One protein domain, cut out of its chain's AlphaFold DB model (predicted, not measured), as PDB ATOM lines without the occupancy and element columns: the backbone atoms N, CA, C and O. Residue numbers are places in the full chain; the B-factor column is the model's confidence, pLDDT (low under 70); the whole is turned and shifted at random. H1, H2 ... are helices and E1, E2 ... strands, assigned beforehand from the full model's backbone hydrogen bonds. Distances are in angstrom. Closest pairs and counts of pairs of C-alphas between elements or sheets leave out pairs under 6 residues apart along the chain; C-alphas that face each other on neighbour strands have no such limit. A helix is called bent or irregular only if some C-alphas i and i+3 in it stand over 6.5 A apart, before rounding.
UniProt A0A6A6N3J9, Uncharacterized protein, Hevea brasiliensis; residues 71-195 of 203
ATOM      1  N   ILE A  71     101.368 238.241 203.556       55.84
ATOM      2  CA  ILE A  71     102.236 239.228 204.188       55.84
ATOM      3  C   ILE A  71     103.048 238.436 205.206       55.84
ATOM      4  O   ILE A  71     102.637 238.234 206.350       55.84
ATOM      5  N   LYS A  72     104.169 237.868 204.761       54.12
ATOM      6  CA  LYS A  72     105.127 237.268 205.692       54.12
ATOM      7  C   LYS A  72     105.682 238.399 206.558       54.12
ATOM      8  O   LYS A  72     105.945 239.476 206.036       54.12
ATOM      9  N   LEU A  73     105.909 238.139 207.847       54.94
ATOM     10  CA  LEU A  73     106.497 239.050 208.855       54.94
ATOM     11  C   LEU A  73     107.870 239.674 208.472       54.94
ATOM     12  O   LEU A  73     108.472 240.360 209.286       54.94
ATOM     13  N   LEU A  74     108.371 239.411 207.260       52.94
ATOM     14  CA  LEU A  74     109.691 239.736 206.713       52.94
ATOM     15  C   LEU A  74     109.585 240.364 205.295       52.94
ATOM     16  O   LEU A  74     110.371 240.043 204.411       52.94
ATOM     17  N   ASP A  75     108.592 241.227 205.062       53.38
ATOM     18  CA  ASP A  75     108.478 242.168 203.918       53.38
ATOM     19  C   ASP A  75     108.196 241.650 202.497       53.38
ATOM     20  O   ASP A  75     108.004 242.456 201.586       53.38
ATOM     21  N   ASN A  76     108.031 240.349 202.263       65.62
ATOM     22  CA  ASN A  76     107.667 239.869 200.924       65.62
ATOM     23  C   ASN A  76     106.183 239.505 200.836       65.62
ATOM     24  O   ASN A  76     105.794 238.371 201.122       65.62
ATOM     25  N   PHE A  77     105.364 240.472 200.405       76.38
ATOM     26  CA  PHE A  77     104.014 240.226 199.884       76.38
ATOM     27  C   PHE A  77     104.105 239.217 198.744       76.38
ATOM     28  O   PHE A  77     104.861 239.468 197.816       76.38
ATOM     29  N   SER A  78     103.349 238.118 198.776       84.38
ATOM     30  CA  SER A  78     103.169 237.239 197.613       84.38
ATOM     31  C   SER A  78     101.697 236.920 197.422       84.38
ATOM     32  O   SER A  78     101.041 236.529 198.390       84.38
ATOM     33  N   CYS A  79     101.193 237.048 196.198       87.81
ATOM     34  CA  CYS A  79      99.788 236.791 195.914       87.81
ATOM     35  C   CYS A  79      99.616 235.969 194.641       87.81
ATOM     36  O   CYS A  79     100.155 236.309 193.587       87.81
ATOM     37  N   LYS A  80      98.860 234.879 194.736       90.75
ATOM     38  CA  LYS A  80      98.500 234.053 193.584       90.75
ATOM     39  C   LYS A  80      97.088 234.404 193.146       90.75
ATOM     40  O   LYS A  80      96.128 234.128 193.865       90.75
ATOM     41  N   VAL A  81      96.982 234.987 191.959       92.38
ATOM     42  CA  VAL A  81      95.728 235.404 191.339       92.38
ATOM     43  C   VAL A  81      95.363 234.406 190.246       92.38
ATOM     44  O   VAL A  81      96.191 234.095 189.392       92.38
ATOM     45  N   ALA A  82      94.137 233.893 190.252       92.25
ATOM     46  CA  ALA A  82      93.590 233.145 189.124       92.25
ATOM     47  C   ALA A  82      92.524 233.965 188.394       92.25
ATOM     48  O   ALA A  82      91.768 234.706 189.017       92.25
ATOM     49  N   VAL A  83      92.458 233.815 187.075       93.69
ATOM     50  CA  VAL A  83      91.439 234.430 186.218       93.69
ATOM     51  C   VAL A  83      90.724 233.326 185.461       93.69
ATOM     52  O   VAL A  83      91.373 232.587 184.720       93.69
ATOM     53  N   PHE A  84      89.406 233.226 185.612       89.44
ATOM     54  CA  PHE A  84      88.592 232.388 184.734       89.44
ATOM     55  C   PHE A  84      88.216 233.170 183.478       89.44
ATOM     56  O   PHE A  84      87.742 234.300 183.560       89.44
ATOM     57  N   PHE A  85      88.472 232.568 182.320       88.81
ATOM     58  CA  PHE A  85      88.257 233.163 181.010       88.81
ATOM     59  C   PHE A  85      87.456 232.199 180.133       88.81
ATOM     60  O   PHE A  85      87.999 231.306 179.484       88.81
ATOM     61  N   VAL A  86      86.150 232.387 180.098       84.62
ATOM     62  CA  VAL A  86      85.245 231.745 179.142       84.62
ATOM     63  C   VAL A  86      85.264 232.522 177.817       84.62
ATOM     64  O   VAL A  86      85.365 231.953 176.729       84.62
ATOM     65  N   GLY A  87      85.251 233.849 177.920       83.50
ATOM     66  CA  GLY A  87      85.149 234.813 176.836       83.50
ATOM     67  C   GLY A  87      83.999 235.794 177.074       83.50
ATOM     68  O   GLY A  87      82.971 235.460 177.645       83.50
ATOM     69  N   GLY A  88      84.158 237.031 176.610       88.38
ATOM     70  CA  GLY A  88      83.163 238.088 176.814       88.38
ATOM     71  C   GLY A  88      83.816 239.420 177.144       88.38
ATOM     72  O   GLY A  88      85.040 239.510 177.240       88.38
ATOM     73  N   VAL A  89      83.009 240.475 177.265       91.44
ATOM     74  CA  VAL A  89      83.504 241.796 177.694       91.44
ATOM     75  C   VAL A  89      83.954 241.768 179.155       91.44
ATOM     76  O   VAL A  89      85.022 242.282 179.461       91.44
ATOM     77  N   ASP A  90      83.207 241.083 180.016       93.56
ATOM     78  CA  ASP A  90      83.472 241.024 181.455       93.56
ATOM     79  C   ASP A  90      84.760 240.246 181.766       93.56
ATOM     80  O   ASP A  90      85.606 240.713 182.526       93.56
ATOM     81  N   ASP A  91      84.979 239.111 181.099       92.75
ATOM     82  CA  ASP A  91      86.214 238.327 181.232       92.75
ATOM     83  C   ASP A  91      87.449 239.089 180.747       92.75
ATOM     84  O   ASP A  91      88.544 238.938 181.292       92.75
ATOM     85  N   ARG A  92      87.286 239.925 179.712       93.50
ATOM     86  CA  ARG A  92      88.366 240.792 179.228       93.50
ATOM     87  C   ARG A  92      88.725 241.859 180.254       93.50
ATOM     88  O   ARG A  92      89.912 242.108 180.436       93.50
ATOM     89  N   GLU A  93      87.746 242.438 180.946       94.56
ATOM     90  CA  GLU A  93      88.006 243.344 182.072       94.56
ATOM     91  C   GLU A  93      88.716 242.621 183.219       94.56
ATOM     92  O   GLU A  93      89.707 243.127 183.749       94.56
ATOM     93  N   ALA A  94      88.272 241.406 183.565       95.56
ATOM     94  CA  ALA A  94      88.907 240.592 184.601       95.56
ATOM     95  C   ALA A  94      90.380 240.314 184.271       95.56
ATOM     96  O   ALA A  94      91.267 240.549 185.095       95.56
ATOM     97  N   LEU A  95      90.660 239.889 183.037       95.56
ATOM     98  CA  LEU A  95      92.020 239.635 182.574       95.56
ATOM     99  C   LEU A  95      92.858 240.918 182.488       95.56
ATOM    100  O   LEU A  95      94.039 240.895 182.838       95.56
ATOM    101  N   ALA A  96      92.276 242.039 182.057       95.44
ATOM    102  CA  ALA A  96      92.968 243.323 181.996       95.44
ATOM    103  C   ALA A  96      93.361 243.816 183.396       95.44
ATOM    104  O   ALA A  96      94.504 244.235 183.604       95.44
ATOM    105  N   LEU A  97      92.453 243.721 184.372       95.44
ATOM    106  CA  LEU A  97      92.749 244.079 185.755       95.44
ATOM    107  C   LEU A  97      93.797 243.135 186.358       95.44
ATOM    108  O   LEU A  97      94.757 243.621 186.952       95.44
ATOM    109  N   ALA A  98      93.693 241.823 186.132       95.44
ATOM    110  CA  ALA A  98      94.720 240.882 186.568       95.44
ATOM    111  C   ALA A  98      96.084 241.245 185.969       95.44
ATOM    112  O   ALA A  98      97.052 241.405 186.701       95.44
ATOM    113  N   THR A  99      96.159 241.483 184.657       95.12
ATOM    114  CA  THR A  99      97.400 241.879 183.966       95.12
ATOM    115  C   THR A  99      98.011 243.145 184.577       95.12
ATOM    116  O   THR A  99      99.226 243.228 184.752       95.12
ATOM    117  N   ARG A 100      97.192 244.114 185.008       94.69
ATOM    118  CA  ARG A 100      97.691 245.273 185.767       94.69
ATOM    119  C   ARG A 100      98.299 244.869 187.113       94.69
ATOM    120  O   ARG A 100      99.323 245.424 187.495       94.69
ATOM    121  N   MET A 101      97.730 243.886 187.813       92.44
ATOM    122  CA  MET A 101      98.282 243.381 189.076       92.44
ATOM    123  C   MET A 101      99.658 242.714 188.897       92.44
ATOM    124  O   MET A 101     100.486 242.851 189.798       92.44
ATOM    125  N   SER A 102      99.944 242.081 187.745       92.62
ATOM    126  CA  SER A 102     101.279 241.503 187.457       92.62
ATOM    127  C   SER A 102     102.412 242.516 187.329       92.62
ATOM    128  O   SER A 102     103.572 242.118 187.310       92.62
ATOM    129  N   ALA A 103     102.118 243.821 187.304       91.81
ATOM    130  CA  ALA A 103     103.158 244.837 187.448       91.81
ATOM    131  C   ALA A 103     103.913 244.710 188.789       91.81
ATOM    132  O   ALA A 103     105.044 245.173 188.908       91.81
ATOM    133  N   ASN A 104     103.310 244.055 189.788       89.56
ATOM    134  CA  ASN A 104     103.987 243.676 191.019       89.56
ATOM    135  C   ASN A 104     104.715 242.331 190.830       89.56
ATOM    136  O   ASN A 104     104.051 241.324 190.581       89.56
ATOM    137  N   PRO A 105     106.044 242.259 191.040       88.12
ATOM    138  CA  PRO A 105     106.838 241.054 190.764       88.12
ATOM    139  C   PRO A 105     106.457 239.849 191.631       88.12
ATOM    140  O   PRO A 105     106.734 238.707 191.273       88.12
ATOM    141  N   ASN A 106     105.790 240.089 192.761       89.06
ATOM    142  CA  ASN A 106     105.356 239.038 193.671       89.06
ATOM    143  C   ASN A 106     103.890 238.609 193.458       89.06
ATOM    144  O   ASN A 106     103.342 237.849 194.266       89.06
ATOM    145  N   VAL A 107     103.239 239.107 192.402       91.12
ATOM    146  CA  VAL A 107     101.910 238.661 191.975       91.12
ATOM    147  C   VAL A 107     102.070 237.656 190.844       91.12
ATOM    148  O   VAL A 107     102.544 237.993 189.763       91.12
ATOM    149  N   ASN A 108     101.640 236.420 191.081       92.25
ATOM    150  CA  ASN A 108     101.602 235.388 190.051       92.25
ATOM    151  C   ASN A 108     100.174 235.241 189.522       92.25
ATOM    152  O   ASN A 108      99.253 235.037 190.311       92.25
ATOM    153  N   ILE A 109     100.001 235.313 188.203       93.75
ATOM    154  CA  ILE A 109      98.696 235.214 187.544       93.75
ATOM    155  C   ILE A 109      98.583 233.877 186.823       93.75
ATOM    156  O   ILE A 109      99.445 233.501 186.035       93.75
ATOM    157  N   THR A 110      97.479 233.174 187.045       93.06
ATOM    158  CA  THR A 110      97.095 231.973 186.295       93.06
ATOM    159  C   THR A 110      95.794 232.237 185.546       93.06
ATOM    160  O   THR A 110      94.759 232.433 186.173       93.06
ATOM    161  N   MET A 111      95.816 232.228 184.213       91.81
ATOM    162  CA  MET A 111      94.596 232.324 183.404       91.81
ATOM    163  C   MET A 111      94.099 230.925 183.037       91.81
ATOM    164  O   MET A 111      94.838 230.130 182.456       91.81
ATOM    165  N   LEU A 112      92.834 230.647 183.332       87.38
ATOM    166  CA  LEU A 112      92.154 229.402 183.009       87.38
ATOM    167  C   LEU A 112      91.130 229.659 181.925       87.38
ATOM    168  O   LEU A 112      90.134 230.341 182.152       87.38
ATOM    169  N   ARG A 113      91.386 229.107 180.741       84.75
ATOM    170  CA  ARG A 113      90.456 229.223 179.629       84.75
ATOM    171  C   ARG A 113      89.490 228.048 179.621       84.75
ATOM    172  O   ARG A 113      89.921 226.931 179.350       84.75
ATOM    173  N   ILE A 114      88.211 228.322 179.840       77.00
ATOM    174  CA  ILE A 114      87.136 227.337 179.688       77.00
ATOM    175  C   ILE A 114      86.661 227.400 178.234       77.00
ATOM    176  O   ILE A 114      86.477 228.486 177.677       77.00
ATOM    177  N   LYS A 115      86.528 226.248 177.575       73.00
ATOM    178  CA  LYS A 115      86.059 226.163 176.187       73.00
ATOM    179  C   LYS A 115      84.918 225.166 176.096       73.00
ATOM    180  O   LYS A 115      85.126 223.982 176.323       73.00
ATOM    181  N   TYR A 116      83.764 225.624 175.628       67.56
ATOM    182  CA  TYR A 116      82.655 224.738 175.298       67.56
ATOM    183  C   TYR A 116      82.790 224.230 173.864       67.56
ATOM    184  O   TYR A 116      83.010 225.004 172.930       67.56
ATOM    185  N   SER A 117      82.646 222.920 173.679       54.16
ATOM    186  CA  SER A 117      82.534 222.319 172.352       54.16
ATOM    187  C   SER A 117      81.059 222.264 171.964       54.16
ATOM    188  O   SER A 117      80.355 221.337 172.353       54.16
ATOM    189  N   THR A 118      80.587 223.221 171.164       50.41
ATOM    190  CA  THR A 118      79.252 223.158 170.549       50.41
ATOM    191  C   THR A 118      79.267 222.115 169.428       50.41
ATOM    192  O   THR A 118      79.445 222.444 168.259       50.41
ATOM    193  N   ASN A 119      79.159 220.831 169.768       50.56
ATOM    194  CA  ASN A 119      78.860 219.814 168.766       50.56
ATOM    195  C   ASN A 119      77.349 219.615 168.739       50.56
ATOM    196  O   ASN A 119      76.765 219.204 169.736       50.56
ATOM    197  N   ASP A 120      76.753 219.872 167.577       53.53
ATOM    198  CA  ASP A 120      75.309 219.940 167.320       53.53
ATOM    199  C   ASP A 120      74.531 218.643 167.620       53.53
ATOM    200  O   ASP A 120      73.313 218.588 167.484       53.53
ATOM    201  N   HIS A 121      75.195 217.567 168.051       54.91
ATOM    202  CA  HIS A 121      74.571 216.293 168.390       54.91
ATOM    203  C   HIS A 121      75.172 215.713 169.686       54.91
ATOM    204  O   HIS A 121      76.371 215.423 169.720       54.91
ATOM    205  N   LYS A 122      74.297 215.396 170.664       47.62
ATOM    206  CA  LYS A 122      74.459 214.480 171.832       47.62
ATOM    207  C   LYS A 122      74.624 215.143 173.211       47.62
ATOM    208  O   LYS A 122      75.731 215.467 173.630       47.62
ATOM    209  N   GLY A 123      73.547 215.113 174.003       50.09
ATOM    210  CA  GLY A 123      73.538 215.460 175.434       50.09
ATOM    211  C   GLY A 123      74.447 214.617 176.349       50.09
ATOM    212  O   GLY A 123      74.650 214.992 177.494       50.09
ATOM    213  N   ILE A 124      75.049 213.520 175.867       44.97
ATOM    214  CA  ILE A 124      75.966 212.677 176.666       44.97
ATOM    215  C   ILE A 124      77.402 213.238 176.695       44.97
ATOM    216  O   ILE A 124      78.073 213.122 177.712       44.97
ATOM    217  N   LYS A 125      77.876 213.907 175.628       46.50
ATOM    218  CA  LYS A 125      79.236 214.497 175.606       46.50
ATOM    219  C   LYS A 125      79.358 215.772 176.443       46.50
ATOM    220  O   LYS A 125      80.458 216.137 176.838       46.50
ATOM    221  N   ILE A 126      78.233 216.441 176.691       49.88
ATOM    222  CA  ILE A 126      78.173 217.706 177.429       49.88
ATOM    223  C   ILE A 126      78.529 217.467 178.906       49.88
ATOM    224  O   ILE A 126      79.332 218.210 179.464       49.88
ATOM    225  N   ILE A 127      78.030 216.376 179.499       51.84
ATOM    226  CA  ILE A 127      78.231 216.049 180.919       51.84
ATOM    227  C   ILE A 127      79.702 215.724 181.222       51.84
ATOM    228  O   ILE A 127      80.232 216.196 182.219       51.84
ATOM    229  N   GLU A 128      80.391 214.973 180.355       56.28
ATOM    230  CA  GLU A 128      81.819 214.662 180.554       56.28
ATOM    231  C   GLU A 128      82.683 215.930 180.502       56.28
ATOM    232  O   GLU A 128      83.487 216.149 181.402       56.28
ATOM    233  N   SER A 129      82.446 216.826 179.534       58.19
ATOM    234  CA  SER A 129      83.173 218.104 179.478       58.19
ATOM    235  C   SER A 129      82.879 219.016 180.673       58.19
ATOM    236  O   SER A 129      83.779 219.688 181.164       58.19
ATOM    237  N   GLN A 130      81.643 219.006 181.186       58.91
ATOM    238  CA  GLN A 130      81.276 219.750 182.394       58.91
ATOM    239  C   GLN A 130      81.972 219.188 183.639       58.91
ATOM    240  O   GLN A 130      82.408 219.954 184.498       58.91
ATOM    241  N   LEU A 131      82.094 217.861 183.741       61.56
ATOM    242  CA  LEU A 131      82.836 217.206 184.816       61.56
ATOM    243  C   LEU A 131      84.334 217.505 184.722       61.56
ATOM    244  O   LEU A 131      84.945 217.771 185.755       61.56
ATOM    245  N   ASP A 132      84.907 217.526 183.518       67.56
ATOM    246  CA  ASP A 132      86.306 217.901 183.291       67.56
ATOM    247  C   ASP A 132      86.563 219.362 183.689       67.56
ATOM    248  O   ASP A 132      87.519 219.647 184.412       67.56
ATOM    249  N   ASP A 133      85.683 220.285 183.295       68.06
ATOM    250  CA  ASP A 133      85.769 221.696 183.681       68.06
ATOM    251  C   ASP A 133      85.648 221.860 185.204       68.06
ATOM    252  O   ASP A 133      86.470 222.540 185.823       68.06
ATOM    253  N   LEU A 134      84.691 221.182 185.847       67.44
ATOM    254  CA  LEU A 134      84.562 221.170 187.308       67.44
ATOM    255  C   LEU A 134      85.786 220.558 187.995       67.44
ATOM    256  O   LEU A 134      86.202 221.062 189.038       67.44
ATOM    257  N   LEU A 135      86.396 219.518 187.423       69.12
ATOM    258  CA  LEU A 135      87.626 218.913 187.930       69.12
ATOM    259  C   LEU A 135      88.801 219.899 187.841       69.12
ATOM    260  O   LEU A 135      89.577 220.027 188.792       69.12
ATOM    261  N   VAL A 136      88.912 220.637 186.730       70.75
ATOM    262  CA  VAL A 136      89.907 221.704 186.547       70.75
ATOM    263  C   VAL A 136      89.693 222.803 187.580       70.75
ATOM    264  O   VAL A 136      90.654 223.192 188.250       70.75
ATOM    265  N   ILE A 137      88.451 223.251 187.769       71.38
ATOM    266  CA  ILE A 137      88.094 224.258 188.771       71.38
ATOM    267  C   ILE A 137      88.471 223.729 190.171       71.38
ATOM    268  O   ILE A 137      89.238 224.376 190.886       71.38
ATOM    269  N   HIS A 138      88.086 222.498 190.528       72.69
ATOM    270  CA  HIS A 138      88.455 221.852 191.794       72.69
ATOM    271  C   HIS A 138      89.967 221.714 192.006       72.69
ATOM    272  O   HIS A 138      90.439 221.830 193.140       72.69
ATOM    273  N   SER A 139      90.752 221.512 190.945       71.06
ATOM    274  CA  SER A 139      92.213 221.404 191.040       71.06
ATOM    275  C   SER A 139      92.890 222.694 191.531       71.06
ATOM    276  O   SER A 139      94.050 222.652 191.955       71.06
ATOM    277  N   LEU A 140      92.186 223.831 191.478       67.94
ATOM    278  CA  LEU A 140      92.652 225.147 191.927       67.94
ATOM    279  C   LEU A 140      92.309 225.434 193.386       67.94
ATOM    280  O   LEU A 140      92.828 226.399 193.958       67.94
ATOM    281  N   LYS A 141      91.465 224.597 194.001       69.75
ATOM    282  CA  LYS A 141      91.092 224.724 195.408       69.75
ATOM    283  C   LYS A 141      92.363 224.841 196.253       69.75
ATOM    284  O   LYS A 141      93.274 224.020 196.155       69.75
ATOM    285  N   ASN A 142      92.426 225.892 197.069       71.19
ATOM    286  CA  ASN A 142      93.533 226.185 197.984       71.19
ATOM    287  C   ASN A 142      94.916 226.454 197.331       71.19
ATOM    288  O   ASN A 142      95.919 226.468 198.048       71.19
ATOM    289  N   LYS A 143      95.008 226.689 196.009       80.19
ATOM    290  CA  LYS A 143      96.270 227.083 195.337       80.19
ATOM    291  C   LYS A 143      96.415 228.587 195.117       80.19
ATOM    292  O   LYS A 143      97.550 229.055 195.000       80.19
ATOM    293  N   HIS A 144      95.300 229.310 195.067       86.88
ATOM    294  CA  HIS A 144      95.233 230.741 194.777       86.88
ATOM    295  C   HIS A 144      94.590 231.497 195.934       86.88
ATOM    296  O   HIS A 144      93.666 231.000 196.578       86.88
ATOM    297  N   ASP A 145      95.094 232.701 196.192       87.06
ATOM    298  CA  ASP A 145      94.624 233.562 197.282       87.06
ATOM    299  C   ASP A 145      93.432 234.417 196.817       87.06
ATOM    300  O   ASP A 145      92.530 234.745 197.596       87.06
ATOM    301  N   PHE A 146      93.423 234.749 195.522       89.69
ATOM    302  CA  PHE A 146      92.452 235.632 194.896       89.69
ATOM    303  C   PHE A 146      92.022 235.103 193.529       89.69
ATOM    304  O   PHE A 146      92.853 234.659 192.735       89.69
ATOM    305  N   VAL A 147      90.725 235.157 193.244       91.44
ATOM    306  CA  VAL A 147      90.156 234.721 191.966       91.44
ATOM    307  C   VAL A 147      89.335 235.834 191.349       91.44
ATOM    308  O   VAL A 147      88.545 236.484 192.025       91.44
ATOM    309  N   MET A 148      89.506 236.025 190.048       94.56
ATOM    310  CA  MET A 148      88.787 237.005 189.253       94.56
ATOM    311  C   MET A 148      87.964 236.297 188.183       94.56
ATOM    312  O   MET A 148      88.454 235.385 187.511       94.56
ATOM    313  N   VAL A 149      86.717 236.724 188.028       93.75
ATOM    314  CA  VAL A 149      85.767 236.166 187.059       93.75
ATOM    315  C   VAL A 149      85.005 237.301 186.387       93.75
ATOM    316  O   VAL A 149      84.759 238.331 187.018       93.75
ATOM    317  N   GLY A 150      84.621 237.139 185.123       92.94
ATOM    318  CA  GLY A 150      83.588 237.985 184.539       92.94
ATOM    319  C   GLY A 150      82.203 237.539 185.006       92.94
ATOM    320  O   GLY A 150      81.969 236.361 185.267       92.94
ATOM    321  N   LYS A 151      81.277 238.488 185.149       89.00
ATOM    322  CA  LYS A 151      79.892 238.206 185.539       89.00
ATOM    323  C   LYS A 151      79.075 237.649 184.370       89.00
ATOM    324  O   LYS A 151      78.240 236.772 184.580       89.00
ATOM    325  N   LYS A 152      79.257 238.198 183.163       76.31
ATOM    326  CA  LYS A 152      78.558 237.808 181.928       76.31
ATOM    327  C   LYS A 152      79.569 237.301 180.905       76.31
ATOM    328  O   LYS A 152      80.079 238.066 180.076       76.31
ATOM    329  N   SER A 153      79.832 236.006 180.935       61.00
ATOM    330  CA  SER A 153      80.802 235.355 180.056       61.00
ATOM    331  C   SER A 153      80.112 234.862 178.782       61.00
ATOM    332  O   SER A 153      79.970 233.677 178.509       61.00
ATOM    333  N   GLY A 154      79.648 235.813 177.966       54.09
ATOM    334  CA  GLY A 154      79.264 235.528 176.584       54.09
ATOM    335  C   GLY A 154      78.182 234.454 176.407       54.09
ATOM    336  O   GLY A 154      78.378 233.578 175.580       54.09
ATOM    337  N   ALA A 155      77.061 234.537 177.132       54.31
ATOM    338  CA  ALA A 155      75.761 233.919 176.815       54.31
ATOM    339  C   ALA A 155      75.840 232.527 176.157       54.31
ATOM    340  O   ALA A 155      75.277 232.292 175.086       54.31
ATOM    341  N   THR A 156      76.558 231.602 176.787       58.16
ATOM    342  CA  THR A 156      76.544 230.201 176.358       58.16
ATOM    343  C   THR A 156      75.301 229.511 176.925       58.16
ATOM    344  O   THR A 156      74.807 229.889 177.987       58.16
ATOM    345  N   GLN A 157      74.779 228.490 176.235       57.44
ATOM    346  CA  GLN A 157      73.654 227.680 176.736       57.44
ATOM    347  C   GLN A 157      73.951 227.095 178.134       57.44
ATOM    348  O   GLN A 157      73.069 227.014 178.978       57.44
ATOM    349  N   PHE A 158      75.224 226.803 178.407       58.50
ATOM    350  CA  PHE A 158      75.718 226.357 179.705       58.50
ATOM    351  C   PHE A 158      75.516 227.380 180.833       58.50
ATOM    352  O   PHE A 158      75.090 227.012 181.925       58.50
ATOM    353  N   GLU A 159      75.785 228.667 180.588       61.28
ATOM    354  CA  GLU A 159      75.515 229.698 181.594       61.28
ATOM    355  C   GLU A 159      74.017 229.798 181.880       61.28
ATOM    356  O   GLU A 159      73.639 229.934 183.033       61.28
ATOM    357  N   GLN A 160      73.155 229.687 180.864       64.19
ATOM    358  CA  GLN A 160      71.702 229.734 181.073       64.19
ATOM    359  C   GLN A 160      71.216 228.602 181.988       64.19
ATOM    360  O   GLN A 160      70.405 228.854 182.876       64.19
ATOM    361  N   GLU A 161      71.758 227.395 181.820       62.88
ATOM    362  CA  GLU A 161      71.455 226.235 182.670       62.88
ATOM    363  C   GLU A 161      72.021 226.392 184.090       62.88
ATOM    364  O   GLU A 161      71.337 226.091 185.067       62.88
ATOM    365  N   MET A 162      73.242 226.924 184.243       63.47
ATOM    366  CA  MET A 162      73.797 227.219 185.571       63.47
ATOM    367  C   MET A 162      73.025 228.328 186.293       63.47
ATOM    368  O   MET A 162      72.870 228.259 187.510       63.47
ATOM    369  N   MET A 163      72.532 229.336 185.567       63.31
ATOM    370  CA  MET A 163      71.845 230.499 186.141       63.31
ATOM    371  C   MET A 163      70.534 230.136 186.851       63.31
ATOM    372  O   MET A 163      70.126 230.880 187.740       63.31
ATOM    373  N   GLU A 164      69.909 228.995 186.533       63.59
ATOM    374  CA  GLU A 164      68.725 228.494 187.251       63.59
ATOM    375  C   GLU A 164      69.038 228.110 188.711       63.59
ATOM    376  O   GLU A 164      68.176 228.214 189.584       63.59
ATOM    377  N   TRP A 165      70.289 227.744 189.004       66.31
ATOM    378  CA  TRP A 165      70.734 227.287 190.327       66.31
ATOM    379  C   TRP A 165      71.599 228.314 191.069       66.31
ATOM    380  O   TRP A 165      72.077 228.034 192.171       66.31
ATOM    381  N   VAL A 166      71.799 229.504 190.488       75.06
ATOM    382  CA  VAL A 166      72.626 230.566 191.074       75.06
ATOM    383  C   VAL A 166      71.943 231.173 192.298       75.06
ATOM    384  O   VAL A 166      70.830 231.696 192.228       75.06
ATOM    385  N   LYS A 167      72.643 231.165 193.434       81.12
ATOM    386  CA  LYS A 167      72.148 231.732 194.697       81.12
ATOM    387  C   LYS A 167      72.304 233.256 194.763       81.12
ATOM    388  O   LYS A 167      71.490 233.926 195.409       81.12
ATOM    389  N   TYR A 168      73.346 233.785 194.128       84.00
ATOM    390  CA  TYR A 168      73.744 235.193 194.120       84.00
ATOM    391  C   TYR A 168      73.972 235.687 192.678       84.00
ATOM    392  O   TYR A 168      75.108 235.707 192.191       84.00
ATOM    393  N   PRO A 169      72.911 236.101 191.961       84.12
ATOM    394  CA  PRO A 169      73.004 236.508 190.553       84.12
ATOM    395  C   PRO A 169      73.925 237.715 190.309       84.12
ATOM    396  O   PRO A 169      74.444 237.893 189.206       84.12
ATOM    397  N   GLU A 170      74.173 238.544 191.323       87.50
ATOM    398  CA  GLU A 170      75.109 239.666 191.264       87.50
ATOM    399  C   GLU A 170      76.571 239.236 191.027       87.50
ATOM    400  O   GLU A 170      77.342 240.027 190.477       87.50
ATOM    401  N   LEU A 171      76.929 237.989 191.367       89.69
ATOM    402  CA  LEU A 171      78.261 237.404 191.161       89.69
ATOM    403  C   LEU A 171      78.409 236.659 189.822       89.69
ATOM    404  O   LEU A 171      79.534 236.395 189.396       89.69
ATOM    405  N   GLY A 172      77.299 236.332 189.151       87.88
ATOM    406  CA  GLY A 172      77.287 235.461 187.968       87.88
ATOM    407  C   GLY A 172      77.535 233.983 188.303       87.88
ATOM    408  O   GLY A 172      77.867 233.640 189.436       87.88
ATOM    409  N   ALA A 173      77.384 233.095 187.317       85.25
ATOM    410  CA  ALA A 173      77.417 231.640 187.523       85.25
ATOM    411  C   ALA A 173      78.728 231.130 188.152       85.25
ATOM    412  O   ALA A 173      78.708 230.400 189.143       85.25
ATOM    413  N   ILE A 174      79.878 231.545 187.609       85.00
ATOM    414  CA  ILE A 174      81.189 231.129 188.131       85.00
ATOM    415  C   ILE A 174      81.449 231.783 189.493       85.00
ATOM    416  O   ILE A 174      81.911 231.119 190.417       85.00
ATOM    417  N   GLY A 175      81.134 233.074 189.647       88.88
ATOM    418  CA  GLY A 175      81.319 233.781 190.915       88.88
ATOM    419  C   GLY A 175      80.500 233.169 192.054       88.88
ATOM    420  O   GLY A 175      81.027 233.000 193.151       88.88
ATOM    421  N   ASP A 176      79.258 232.771 191.777       86.94
ATOM    422  CA  ASP A 176      78.372 232.086 192.722       86.94
ATOM    423  C   ASP A 176      78.894 230.694 193.105       86.94
ATOM    424  O   ASP A 176      78.987 230.375 194.292       86.94
ATOM    425  N   LEU A 177      79.345 229.905 192.121       84.56
ATOM    426  CA  LEU A 177      79.971 228.603 192.365       84.56
ATOM    427  C   LEU A 177      81.178 228.727 193.307       84.56
ATOM    428  O   LEU A 177      81.309 227.961 194.260       84.56
ATOM    429  N   LEU A 178      82.046 229.718 193.081       84.69
ATOM    430  CA  LEU A 178      83.223 229.970 193.923       84.69
ATOM    431  C   LEU A 178      82.854 230.546 195.302       84.69
ATOM    432  O   LEU A 178      83.588 230.354 196.281       84.69
ATOM    433  N   ALA A 179      81.724 231.252 195.388       84.38
ATOM    434  CA  ALA A 179      81.144 231.723 196.637       84.38
ATOM    435  C   ALA A 179      80.480 230.591 197.436       84.38
ATOM    436  O   ALA A 179      80.276 230.752 198.638       84.38
ATOM    437  N   SER A 180      80.197 229.432 196.837       81.69
ATOM    438  CA  SER A 180      79.669 228.286 197.576       81.69
ATOM    439  C   SER A 180      80.642 227.832 198.681       81.69
ATOM    440  O   SER A 180      81.860 227.776 198.457       81.69
ATOM    441  N   PRO A 181      80.141 227.483 199.883       74.56
ATOM    442  CA  PRO A 181      80.968 226.913 200.946       74.56
ATOM    443  C   PRO A 181      81.595 225.565 200.558       74.56
ATOM    444  O   PRO A 181      82.628 225.201 201.115       74.56
ATOM    445  N   ASP A 182      81.020 224.849 199.590       72.69
ATOM    446  CA  ASP A 182      81.515 223.538 199.150       72.69
ATOM    447  C   ASP A 182      82.819 223.658 198.344       72.69
ATOM    448  O   ASP A 182      83.674 222.759 198.322       72.69
ATOM    449  N   PHE A 183      83.013 224.811 197.703       67.75
ATOM    450  CA  PHE A 183      84.090 224.995 196.750       67.75
ATOM    451  C   PHE A 183      85.436 225.305 197.413       67.75
ATOM    452  O   PHE A 183      86.456 224.739 197.028       67.75
ATOM    453  N   CYS A 184      85.474 226.138 198.455       62.44
ATOM    454  CA  CYS A 184      86.726 226.555 199.093       62.44
ATOM    455  C   CYS A 184      86.563 226.671 200.611       62.44
ATOM    456  O   CYS A 184      85.518 227.122 201.072       62.44
ATOM    457  N   ASP A 185      87.609 226.348 201.387       66.94
ATOM    458  CA  ASP A 185      87.609 226.376 202.868       66.94
ATOM    459  C   ASP A 185      87.595 227.815 203.436       66.94
ATOM    460  O   ASP A 185      88.315 228.135 204.383       66.94
ATOM    461  N   LYS A 186      86.825 228.719 202.816       66.44
ATOM    462  CA  LYS A 186      86.680 230.144 203.138       66.44
ATOM    463  C   LYS A 186      88.001 230.924 203.183       66.44
ATOM    464  O   LYS A 186      88.130 231.859 203.960       66.44
ATOM    465  N   LYS A 187      88.995 230.540 202.376       74.12
ATOM    466  CA  LYS A 187      90.316 231.210 202.328       74.12
ATOM    467  C   LYS A 187      90.563 232.022 201.061       74.12
ATOM    468  O   LYS A 187      91.441 232.876 201.048       74.12
ATOM    469  N   MET A 188      89.812 231.730 200.006       83.31
ATOM    470  CA  MET A 188      89.963 232.336 198.690       83.31
ATOM    471  C   MET A 188      88.949 233.462 198.532       83.31
ATOM    472  O   MET A 188      87.756 233.232 198.731       83.31
ATOM    473  N   SER A 189      89.422 234.654 198.177       89.00
ATOM    474  CA  SER A 189      88.544 235.790 197.876       89.00
ATOM    475  C   SER A 189      88.219 235.838 196.386       89.00
ATOM    476  O   SER A 189      89.039 235.429 195.561       89.00
ATOM    477  N   VAL A 190      87.026 236.321 196.042       91.50
ATOM    478  CA  VAL A 190      86.505 236.311 194.667       91.50
ATOM    479  C   VAL A 190      86.115 237.724 194.259       91.50
ATOM    480  O   VAL A 190      85.426 238.412 195.006       91.50
ATOM    481  N   LEU A 191      86.526 238.149 193.069       94.94
ATOM    482  CA  LEU A 191      86.107 239.399 192.449       94.94
ATOM    483  C   LEU A 191      85.360 239.092 191.152       94.94
ATOM    484  O   LEU A 191      85.956 238.618 190.185       94.94
ATOM    485  N   ALA A 192      84.060 239.377 191.141       95.19
ATOM    486  CA  ALA A 192      83.223 239.285 189.952       95.19
ATOM    487  C   ALA A 192      83.169 240.649 189.257       95.19
ATOM    488  O   ALA A 192      82.713 241.628 189.849       95.19
ATOM    489  N   LEU A 193      83.652 240.728 188.017       95.81
ATOM    490  CA  LEU A 193      83.706 241.966 187.246       95.81
ATOM    491  C   LEU A 193      82.566 242.040 186.237       95.81
ATOM    492  O   LEU A 193      82.269 241.074 185.542       95.81
ATOM    493  N   GLN A 194      81.982 243.225 186.108       94.38
ATOM    494  CA  GLN A 194      81.063 243.568 185.035       94.38
ATOM    495  C   GLN A 194      81.576 244.817 184.316       94.38
ATOM    496  O   GLN A 194      81.768 245.860 184.945       94.38
ATOM    497  N   HIS A 195      81.770 244.726 183.002       92.56
ATOM    498  CA  HIS A 195      82.073 245.875 182.157       92.56
ATOM    499  C   HIS A 195      80.871 246.834 182.119       92.56
ATOM    500  O   HIS A 195      79.709 246.401 182.102       92.56
TER     501      HIS A 195
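Overview. This is residues 71 to 195 of the 203 residues of an uncharacterized protein of Hevea brasiliensis (UniProt A0A6A6N3J9). A twisted parallel sheet of four strands forms the core, with H1 covering one face and H4 the other in three layers, while the short H3 packs on H4 away from the sheet. The long helix H2 lies off the sheet and packs on no other helix, and residues 119 to 124, of which 123 and 124 belong to H2, stick out. The printed part has 125 residues, with four named helices and four named strands in the chain order E1 H1 E2 H2 E3 H3 H4 E4; the sheet's order is E2 E1 E3 E4. The class is mixed, helices and strands; the whole is compact, with a radius of gyration of the C-alphas of 15.4 A, yet only just elongated, spanning 56 by 28 by 24 A.

Arrangement. In the sheet, E1, residues 77 to 85, is the parallel neighbour of E2, residues 107 to 113, with N 83 and O 110 2.8 A apart, within hydrogen-bond range. E1 is also parallel to E3, residues 146 to 150, with N 148 and O 82 at 2.8 A. E3 is parallel to E4, residues 189 to 194, with N 191 and O 147 at 2.8 A. H1, residues 89 to 101, is on the sheet over E1 and E3 at a height of 7.0 A, along the strands at 2 degrees to E3 on the local plane; its closest C-alphas to E3 are those of Asp 91 and Gly 150, 4.2 A. On the opposite face H4, residues 169 to 179, lies over E3 and E4 at a height of 8.5 A, slantwise at 38 degrees to E3 on the local plane; Leu 171 and Ala 192 are its closest C-alphas to E4, 5.4 A. H4 is irregular: C-alphas 170 and 173 are 9.2 A apart. H3, residues 157 to 163, touches H4 about perpendicular, at 89 degrees, the closest C-alphas being those of Met 163 and Ala 173, 5.9 A. H2, residues 123 to 138, is only just not on the sheet, with 4 pairs of C-alphas within 10 A, and is apart from H1, H3 and H4. The strand-helix-strand units, parallel neighbour strands with helices between, are E1, H1, E2 and E3, H3 H4, E4; E2, H2, E3 is a split one, with E1 between its strands; each crossover is right-handed. Every O i to N i+4 pair is within hydrogen-bond range in H1 and H3, against 10 of 12 in H2 and 4 of 7 in H4.

Along the chain. E1 begins at C-alpha 77 (104.014, 240.226, 199.884) and measures 25.6 A from first to last C-alpha; E2 measures 19.3 A, H1 18.7 A and H2 23.0 A. H2 begins at C-alpha 123 (73.538, 215.460, 175.434), and E4 ends at C-alpha 194 (81.063, 243.568, 185.035).

Size, cuts and confidence. The two C-alphas farthest apart are those of Leu 74 and His 121, 57.0 A. The printed part has no cut, and no link is long. The mean pLDDT of the printed part is 77.1; 45 residues are under 70, in residues 71 to 76, 116 to 135, 140 to 141, 153 to 165 and 183 to 186.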